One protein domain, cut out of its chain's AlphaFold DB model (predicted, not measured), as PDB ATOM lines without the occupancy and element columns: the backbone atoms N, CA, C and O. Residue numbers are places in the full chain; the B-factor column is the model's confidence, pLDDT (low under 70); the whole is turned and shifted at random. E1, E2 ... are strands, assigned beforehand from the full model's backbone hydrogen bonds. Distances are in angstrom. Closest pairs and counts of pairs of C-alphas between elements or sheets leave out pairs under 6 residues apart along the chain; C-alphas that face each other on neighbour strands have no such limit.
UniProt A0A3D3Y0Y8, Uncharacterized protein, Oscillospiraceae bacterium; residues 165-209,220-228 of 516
ATOM      1  N   THR A 165     151.913 152.167 163.993       95.44
ATOM      2  CA  THR A 165     153.164 151.561 163.530       95.44
ATOM      3  C   THR A 165     153.979 151.074 164.721       95.44
ATOM      4  O   THR A 165     154.410 151.879 165.541       95.44
ATOM      5  N   THR A 166     154.206 149.764 164.809       94.69
ATOM      6  CA  THR A 166     155.076 149.159 165.831       94.69
ATOM      7  C   THR A 166     156.529 149.128 165.384       94.69
ATOM      8  O   THR A 166     157.426 149.287 166.202       94.69
ATOM      9  N   THR A 167     156.755 148.965 164.079       94.94
ATOM     10  CA  THR A 167     158.094 148.926 163.487       94.94
ATOM     11  C   THR A 167     158.101 149.805 162.249       94.94
ATOM     12  O   THR A 167     157.341 149.562 161.313       94.94
ATOM     13  N   GLN A 168     158.936 150.842 162.236       93.12
ATOM     14  CA  GLN A 168     159.064 151.704 161.063       93.12
ATOM     15  C   GLN A 168     159.751 150.945 159.918       93.12
ATOM     16  O   GLN A 168     160.709 150.210 160.172       93.12
ATOM     17  N   PRO A 169     159.284 151.097 158.666       94.31
ATOM     18  CA  PRO A 169     159.973 150.528 157.520       94.31
ATOM     19  C   PRO A 169     161.329 151.210 157.334       94.31
ATOM     20  O   PRO A 169     161.475 152.415 157.536       94.31
ATOM     21  N   THR A 170     162.316 150.434 156.903       91.88
ATOM     22  CA  THR A 170     163.623 150.939 156.466       91.88
ATOM     23  C   THR A 170     163.804 150.635 154.985       91.88
ATOM     24  O   THR A 170     162.956 149.989 154.376       91.88
ATOM     25  N   CYS A 171     164.917 151.050 154.379       89.06
ATOM     26  CA  CYS A 171     165.217 150.653 152.999       89.06
ATOM     27  C   CYS A 171     165.670 149.191 152.850       89.06
ATOM     28  O   CYS A 171     165.779 148.690 151.732       89.06
ATOM     29  N   MET A 172     165.894 148.489 153.966       89.50
ATOM     30  CA  MET A 172     166.288 147.078 153.978       89.50
ATOM     31  C   MET A 172     165.179 146.147 154.467       89.50
ATOM     32  O   MET A 172     165.140 144.990 154.059       89.50
ATOM     33  N   ALA A 173     164.281 146.635 155.321       91.12
ATOM     34  CA  ALA A 173     163.262 145.824 155.970       91.12
ATOM     35  C   ALA A 173     161.889 146.496 155.909       91.12
ATOM     36  O   ALA A 173     161.759 147.709 156.084       91.12
ATOM     37  N   ASN A 174     160.860 145.681 155.697       93.75
ATOM     38  CA  ASN A 174     159.474 146.115 155.813       93.75
ATOM     39  C   ASN A 174     159.169 146.560 157.253       93.75
ATOM     40  O   ASN A 174     159.699 146.008 158.217       93.75
ATOM     41  N   GLY A 175     158.288 147.547 157.380       94.38
ATOM     42  CA  GLY A 175     157.719 147.961 158.657       94.38
ATOM     43  C   GLY A 175     156.524 147.093 159.045       94.38
ATOM     44  O   GLY A 175     156.071 146.245 158.272       94.38
ATOM     45  N   ILE A 176     155.979 147.329 160.234       95.12
ATOM     46  CA  ILE A 176     154.814 146.616 160.766       95.12
ATOM     47  C   ILE A 176     153.846 147.635 161.360       95.12
ATOM     48  O   ILE A 176     154.231 148.454 162.200       95.12
ATOM     49  N   GLN A 177     152.580 147.559 160.948       96.06
ATOM     50  CA  GLN A 177     151.476 148.161 161.694       96.06
ATOM     51  C   GLN A 177     150.733 147.095 162.477       96.06
ATOM     52  O   GLN A 177     150.561 145.966 162.015       96.06
ATOM     53  N   LYS A 178     150.244 147.499 163.643       95.31
ATOM     54  CA  LYS A 178     149.408 146.707 164.531       95.31
ATOM     55  C   LYS A 178     148.124 147.479 164.813       95.31
ATOM     56  O   LYS A 178     148.139 148.704 164.915       95.31
ATOM     57  N   ARG A 179     147.009 146.767 164.935       94.69
ATOM     58  CA  ARG A 179     145.786 147.281 165.562       94.69
ATOM     59  C   ARG A 179     145.253 146.257 166.547       94.69
ATOM     60  O   ARG A 179     145.524 145.064 166.416       94.69
ATOM     61  N   GLU A 180     144.503 146.729 167.530       94.88
ATOM     62  CA  GLU A 180     144.025 145.906 168.637       94.88
ATOM     63  C   GLU A 180     142.511 146.034 168.799       94.88
ATOM     64  O   GLU A 180     141.930 147.108 168.620       94.88
ATOM     65  N   CYS A 181     141.862 144.905 169.079       95.06
ATOM     66  CA  CYS A 181     140.443 144.840 169.381       95.06
ATOM     67  C   CYS A 181     140.196 145.393 170.783       95.06
ATOM     68  O   CYS A 181     140.666 144.826 171.769       95.06
ATOM     69  N   THR A 182     139.362 146.426 170.889       91.62
ATOM     70  CA  THR A 182     139.122 147.128 172.163       91.62
ATOM     71  C   THR A 182     138.413 146.278 173.217       91.62
ATOM     72  O   THR A 182     138.348 146.675 174.374       91.62
ATOM     73  N   ARG A 183     137.817 145.144 172.823       89.88
ATOM     74  CA  ARG A 183     137.036 144.279 173.720       89.88
ATOM     75  C   ARG A 183     137.829 143.090 174.265       89.88
ATOM     76  O   ARG A 183     137.566 142.666 175.379       89.88
ATOM     77  N   CYS A 184     138.741 142.517 173.479       89.94
ATOM     78  CA  CYS A 184     139.399 141.250 173.828       89.94
ATOM     79  C   CYS A 184     140.920 141.250 173.638       89.94
ATOM     80  O   CYS A 184     141.532 140.197 173.780       89.94
ATOM     81  N   GLY A 185     141.522 142.373 173.238       89.62
ATOM     82  CA  GLY A 185     142.969 142.476 173.034       89.62
ATOM     83  C   GLY A 185     143.514 141.679 171.846       89.62
ATOM     84  O   GLY A 185     144.721 141.636 171.640       89.62
ATOM     85  N   ALA A 186     142.654 141.048 171.036       92.31
ATOM     86  CA  ALA A 186     143.089 140.373 169.816       92.31
ATOM     87  C   ALA A 186     143.767 141.384 168.885       92.31
ATOM     88  O   ALA A 186     143.268 142.498 168.701       92.31
ATOM     89  N   THR A 187     144.891 140.994 168.293       93.88
ATOM     90  CA  THR A 187     145.723 141.901 167.503       93.88
ATOM     91  C   THR A 187     145.775 141.463 166.060       93.88
ATOM     92  O   THR A 187     145.941 140.280 165.774       93.88
ATOM     93  N   GLU A 188     145.729 142.431 165.160       95.25
ATOM     94  CA  GLU A 188     145.957 142.215 163.743       95.25
ATOM     95  C   GLU A 188     147.209 142.975 163.326       95.25
ATOM     96  O   GLU A 188     147.456 144.092 163.794       95.25
ATOM     97  N   THR A 189     148.014 142.357 162.467       95.56
ATOM     98  CA  THR A 189     149.248 142.955 161.963       95.56
ATOM     99  C   THR A 189     149.249 142.959 160.448       95.56
ATOM    100  O   THR A 189     148.683 142.072 159.812       95.56
ATOM    101  N   LYS A 190     149.882 143.975 159.869       94.56
ATOM    102  CA  LYS A 190     150.157 144.032 158.436       94.56
ATOM    103  C   LYS A 190     151.533 144.628 158.185       94.56
ATOM    104  O   LYS A 190     152.014 145.454 158.967       94.56
ATOM    105  N   SER A 191     152.148 144.219 157.083       94.12
ATOM    106  CA  SER A 191     153.432 144.753 156.649       94.12
ATOM    107  C   SER A 191     153.266 146.127 155.994       94.12
ATOM    108  O   SER A 191     152.286 146.407 155.303       94.12
ATOM    109  N   ILE A 192     154.247 146.996 156.222       93.75
ATOM    110  CA  ILE A 192     154.446 148.242 155.482       93.75
ATOM    111  C   ILE A 192     155.633 148.000 154.563       93.75
ATOM    112  O   ILE A 192     156.681 147.557 155.037       93.75
ATOM    113  N   ALA A 193     155.491 148.287 153.273       91.38
ATOM    114  CA  ALA A 193     156.598 148.146 152.338       91.38
ATOM    115  C   ALA A 193     157.832 148.932 152.812       91.38
ATOM    116  O   ALA A 193     157.715 150.019 153.388       91.38
ATOM    117  N   LYS A 194     159.014 148.362 152.570       93.06
ATOM    118  CA  LYS A 194     160.301 149.032 152.759       93.06
ATOM    119  C   LYS A 194     160.315 150.390 152.051       93.06
ATOM    120  O   LYS A 194     159.694 150.559 151.003       93.06
ATOM    121  N   THR A 195     161.033 151.354 152.614       91.00
ATOM    122  CA  THR A 195     161.207 152.662 151.972       91.00
ATOM    123  C   THR A 195     162.190 152.558 150.812       91.00
ATOM    124  O   THR A 195     163.095 151.725 150.836       91.00
ATOM    125  N   ASP A 196     162.103 153.457 149.841       88.25
ATOM    126  CA  ASP A 196     163.114 153.526 148.789       88.25
ATOM    127  C   ASP A 196     164.498 153.909 149.337       88.25
ATOM    128  O   ASP A 196     164.641 154.555 150.385       88.25
ATOM    129  N   HIS A 197     165.543 153.513 148.609       89.00
ATOM    130  CA  HIS A 197     166.911 153.911 148.922       89.00
ATOM    131  C   HIS A 197     167.098 155.415 148.687       89.00
ATOM    132  O   HIS A 197     166.883 155.933 147.592       89.00
ATOM    133  N   LYS A 198     167.572 156.122 149.717       88.31
ATOM    134  CA  LYS A 198     167.960 157.534 149.622       88.31
ATOM    135  C   LYS A 198     169.440 157.633 149.284       88.31
ATOM    136  O   LYS A 198     170.296 157.665 150.176       88.31
ATOM    137  N   PHE A 199     169.733 157.642 147.990       91.25
ATOM    138  CA  PHE A 199     171.096 157.769 147.489       91.25
ATOM    139  C   PHE A 199     171.615 159.208 147.567       91.25
ATOM    140  O   PHE A 199     170.883 160.157 147.285       91.25
ATOM    141  N   GLY A 200     172.893 159.349 147.922       87.44
ATOM    142  CA  GLY A 200     173.611 160.622 147.879       87.44
ATOM    143  C   GLY A 200     173.973 161.076 146.457       87.44
ATOM    144  O   GLY A 200     173.527 160.506 145.454       87.44
ATOM    145  N   ALA A 201     174.809 162.114 146.372       89.75
ATOM    146  CA  ALA A 201     175.325 162.611 145.101       89.75
ATOM    147  C   ALA A 201     176.177 161.551 144.384       89.75
ATOM    148  O   ALA A 201     176.886 160.761 145.010       89.75
ATOM    149  N   TRP A 202     176.117 161.557 143.055       92.50
ATOM    150  CA  TRP A 202     177.008 160.752 142.229       92.50
ATOM    151  C   TRP A 202     178.439 161.268 142.345       92.50
ATOM    152  O   TRP A 202     178.679 162.465 142.198       92.50
ATOM    153  N   PHE A 203     179.389 160.356 142.526       90.31
ATOM    154  CA  PHE A 203     180.811 160.655 142.429       90.31
ATOM    155  C   PHE A 203     181.492 159.701 141.447       90.31
ATOM    156  O   PHE A 203     181.086 158.551 141.273       90.31
ATOM    157  N   THR A 204     182.514 160.196 140.751       93.06
ATOM    158  CA  THR A 204     183.231 159.423 139.733       93.06
ATOM    159  C   THR A 204     184.289 158.551 140.397       93.06
ATOM    160  O   THR A 204     185.243 159.073 140.967       93.06
ATOM    161  N   THR A 205     184.133 157.231 140.311       91.81
ATOM    162  CA  THR A 205     185.137 156.268 140.792       91.81
ATOM    163  C   THR A 205     186.198 155.991 139.737       91.81
ATOM    164  O   THR A 205     187.360 155.799 140.074       91.81
ATOM    165  N   THR A 206     185.803 156.018 138.461       92.56
ATOM    166  CA  THR A 206     186.700 155.783 137.325       92.56
ATOM    167  C   THR A 206     186.441 156.847 136.272       92.56
ATOM    168  O   THR A 206     185.323 156.967 135.770       92.56
ATOM    169  N   GLN A 207     187.455 157.645 135.944       89.81
ATOM    170  CA  GLN A 207     187.332 158.671 134.907       89.81
ATOM    171  C   GLN A 207     187.253 158.018 133.517       89.81
ATOM    172  O   GLN A 207     187.998 157.072 133.260       89.81
ATOM    173  N   PRO A 208     186.375 158.498 132.618       92.00
ATOM    174  CA  PRO A 208     186.311 157.989 131.256       92.00
ATOM    175  C   PRO A 208     187.579 158.358 130.489       92.00
ATOM    176  O   PRO A 208     188.090 159.476 130.593       92.00
ATOM    177  N   THR A 209     188.055 157.435 129.662       89.44
ATOM    178  CA  THR A 209     189.111 157.695 128.680       89.44
ATOM    179  C   THR A 209     188.513 157.662 127.277       89.44
ATOM    180  O   THR A 209     187.342 157.335 127.092       89.44
ATOM    181  N   CYS A 220     173.637 154.614 149.120       90.88
ATOM    182  CA  CYS A 220     172.480 154.853 149.962       90.88
ATOM    183  C   CYS A 220     172.964 155.284 151.343       90.88
ATOM    184  O   CYS A 220     173.635 154.526 152.039       90.88
ATOM    185  N   THR A 221     172.543 156.471 151.766       86.75
ATOM    186  CA  THR A 221     172.946 157.089 153.041       86.75
ATOM    187  C   THR A 221     172.538 156.297 154.286       86.75
ATOM    188  O   THR A 221     172.991 156.612 155.379       86.75
ATOM    189  N   GLN A 222     171.661 155.303 154.135       85.19
ATOM    190  CA  GLN A 222     171.060 154.557 155.243       85.19
ATOM    191  C   GLN A 222     171.523 153.097 155.333       85.19
ATOM    192  O   GLN A 222     171.399 152.498 156.393       85.19
ATOM    193  N   CYS A 223     171.996 152.490 154.238       85.88
ATOM    194  CA  CYS A 223     172.260 151.044 154.199       85.88
ATOM    195  C   CYS A 223     173.484 150.632 153.377       85.88
ATOM    196  O   CYS A 223     173.657 149.446 153.104       85.88
ATOM    197  N   SER A 224     174.273 151.597 152.902       84.88
ATOM    198  CA  SER A 224     175.505 151.368 152.139       84.88
ATOM    199  C   SER A 224     175.380 150.535 150.857       84.88
ATOM    200  O   SER A 224     176.381 150.180 150.241       84.88
ATOM    201  N   VAL A 225     174.156 150.262 150.389       90.25
ATOM    202  CA  VAL A 225     173.919 149.718 149.046       90.25
ATOM    203  C   VAL A 225     174.345 150.763 148.027       90.25
ATOM    204  O   VAL A 225     174.060 151.954 148.179       90.25
ATOM    205  N   THR A 226     175.022 150.313 146.976       91.12
ATOM    206  CA  THR A 226     175.612 151.203 145.980       91.12
ATOM    207  C   THR A 226     174.996 150.989 144.619       91.12
ATOM    208  O   THR A 226     174.813 149.852 144.191       91.12
ATOM    209  N   GLU A 227     174.755 152.087 143.923       92.38
ATOM    210  CA  GLU A 227     174.314 152.090 142.539       92.38
ATOM    211  C   GLU A 227     175.452 152.597 141.653       92.38
ATOM    212  O   GLU A 227     176.169 153.535 142.020       92.38
ATOM    213  N   THR A 228     175.631 151.966 140.496       93.38
ATOM    214  CA  THR A 228     176.668 152.318 139.527       93.38
ATOM    215  C   THR A 228     176.049 152.611 138.171       93.38
ATOM    216  O   THR A 228     175.064 151.998 137.766       93.38
TER     217      THR A 228
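This is residues 165 to 209 and 220 to 228 of the 516 residues of an uncharacterized protein of Oscillospiraceae bacterium (UniProt A0A3D3Y0Y8). A long, thin rod: a small antiparallel sheet of three strands, E1, E2 and E3, makes one part of its length, and an extended stretch of chain runs from it to two short strands, E4 and E5, which stand apart. The turn of residues 181 to 186, between E2 and E3, stands free and sticks out at the sheet's end of the rod. The printed part has 54 residues with no named helix and five named strands, in the order E1, E2, E3, E4, E5; the sheet's order is E1 - E2 - E3. The class is all strand, though under half of the residues, 22 of 54, are in named elements. The whole is extended, with a radius of gyration of the C-alphas of 18.8 A and spans of 70 by 11 by 11 A.

The sheet is a meander, each strand the antiparallel neighbour of the one before: E1, residues 165 to 167, E2, residues 175 to 180, and E3, residues 187 to 192. E2 is the inner strand, and E1 and E3 are edge strands. E2 and E3 form a hairpin, antiparallel with 157 degrees between their directions. Their C-alphas 178 and 189 face each other at 4.5 A; N 175 and O 192 are 2.8 A apart and N 190 and O 177 3.0 A, both within hydrogen-bond range. E1 and E2 form a hairpin too, antiparallel at 134 degrees. C-alphas 165 and 177 face each other at 4.2 A, and N 176 and O 167, 2.8 A apart, are within hydrogen-bond range. E4, residues 203 to 206, and E5, residues 226 to 228, pair with no named strand; they are apart from each other and from E1, E2 and E3.

E2, 17.1 A from first to last C-alpha, begins with C-alpha 175 at (157.719, 147.961, 158.657). E3 is 16.1 A long, from Thr 187 to Ile 192. E1, 5.6 A long, begins at Thr 165, with its C-alpha at (153.164, 151.561, 163.530). E4, from Phe 203 to Thr 206, is 9.2 A long. E5, 6.6 A long, ends at Thr 228, with its C-alpha at (176.668, 152.318, 139.527).

The two C-alphas farthest apart, those of Arg 183 and Thr 209, are 70.1 A from each other. Residues 210 to 219 are cut out and not printed; C-alphas 209 and 220 are 27.2 A apart across the cut. The links E1 to E2, E2 to E3 and E3 to E4 are short, with 7, 6 and 10 residues; the link E4 to E5 runs across the cut. The mean pLDDT of the printed part is 91.8, and no printed residue is under 70.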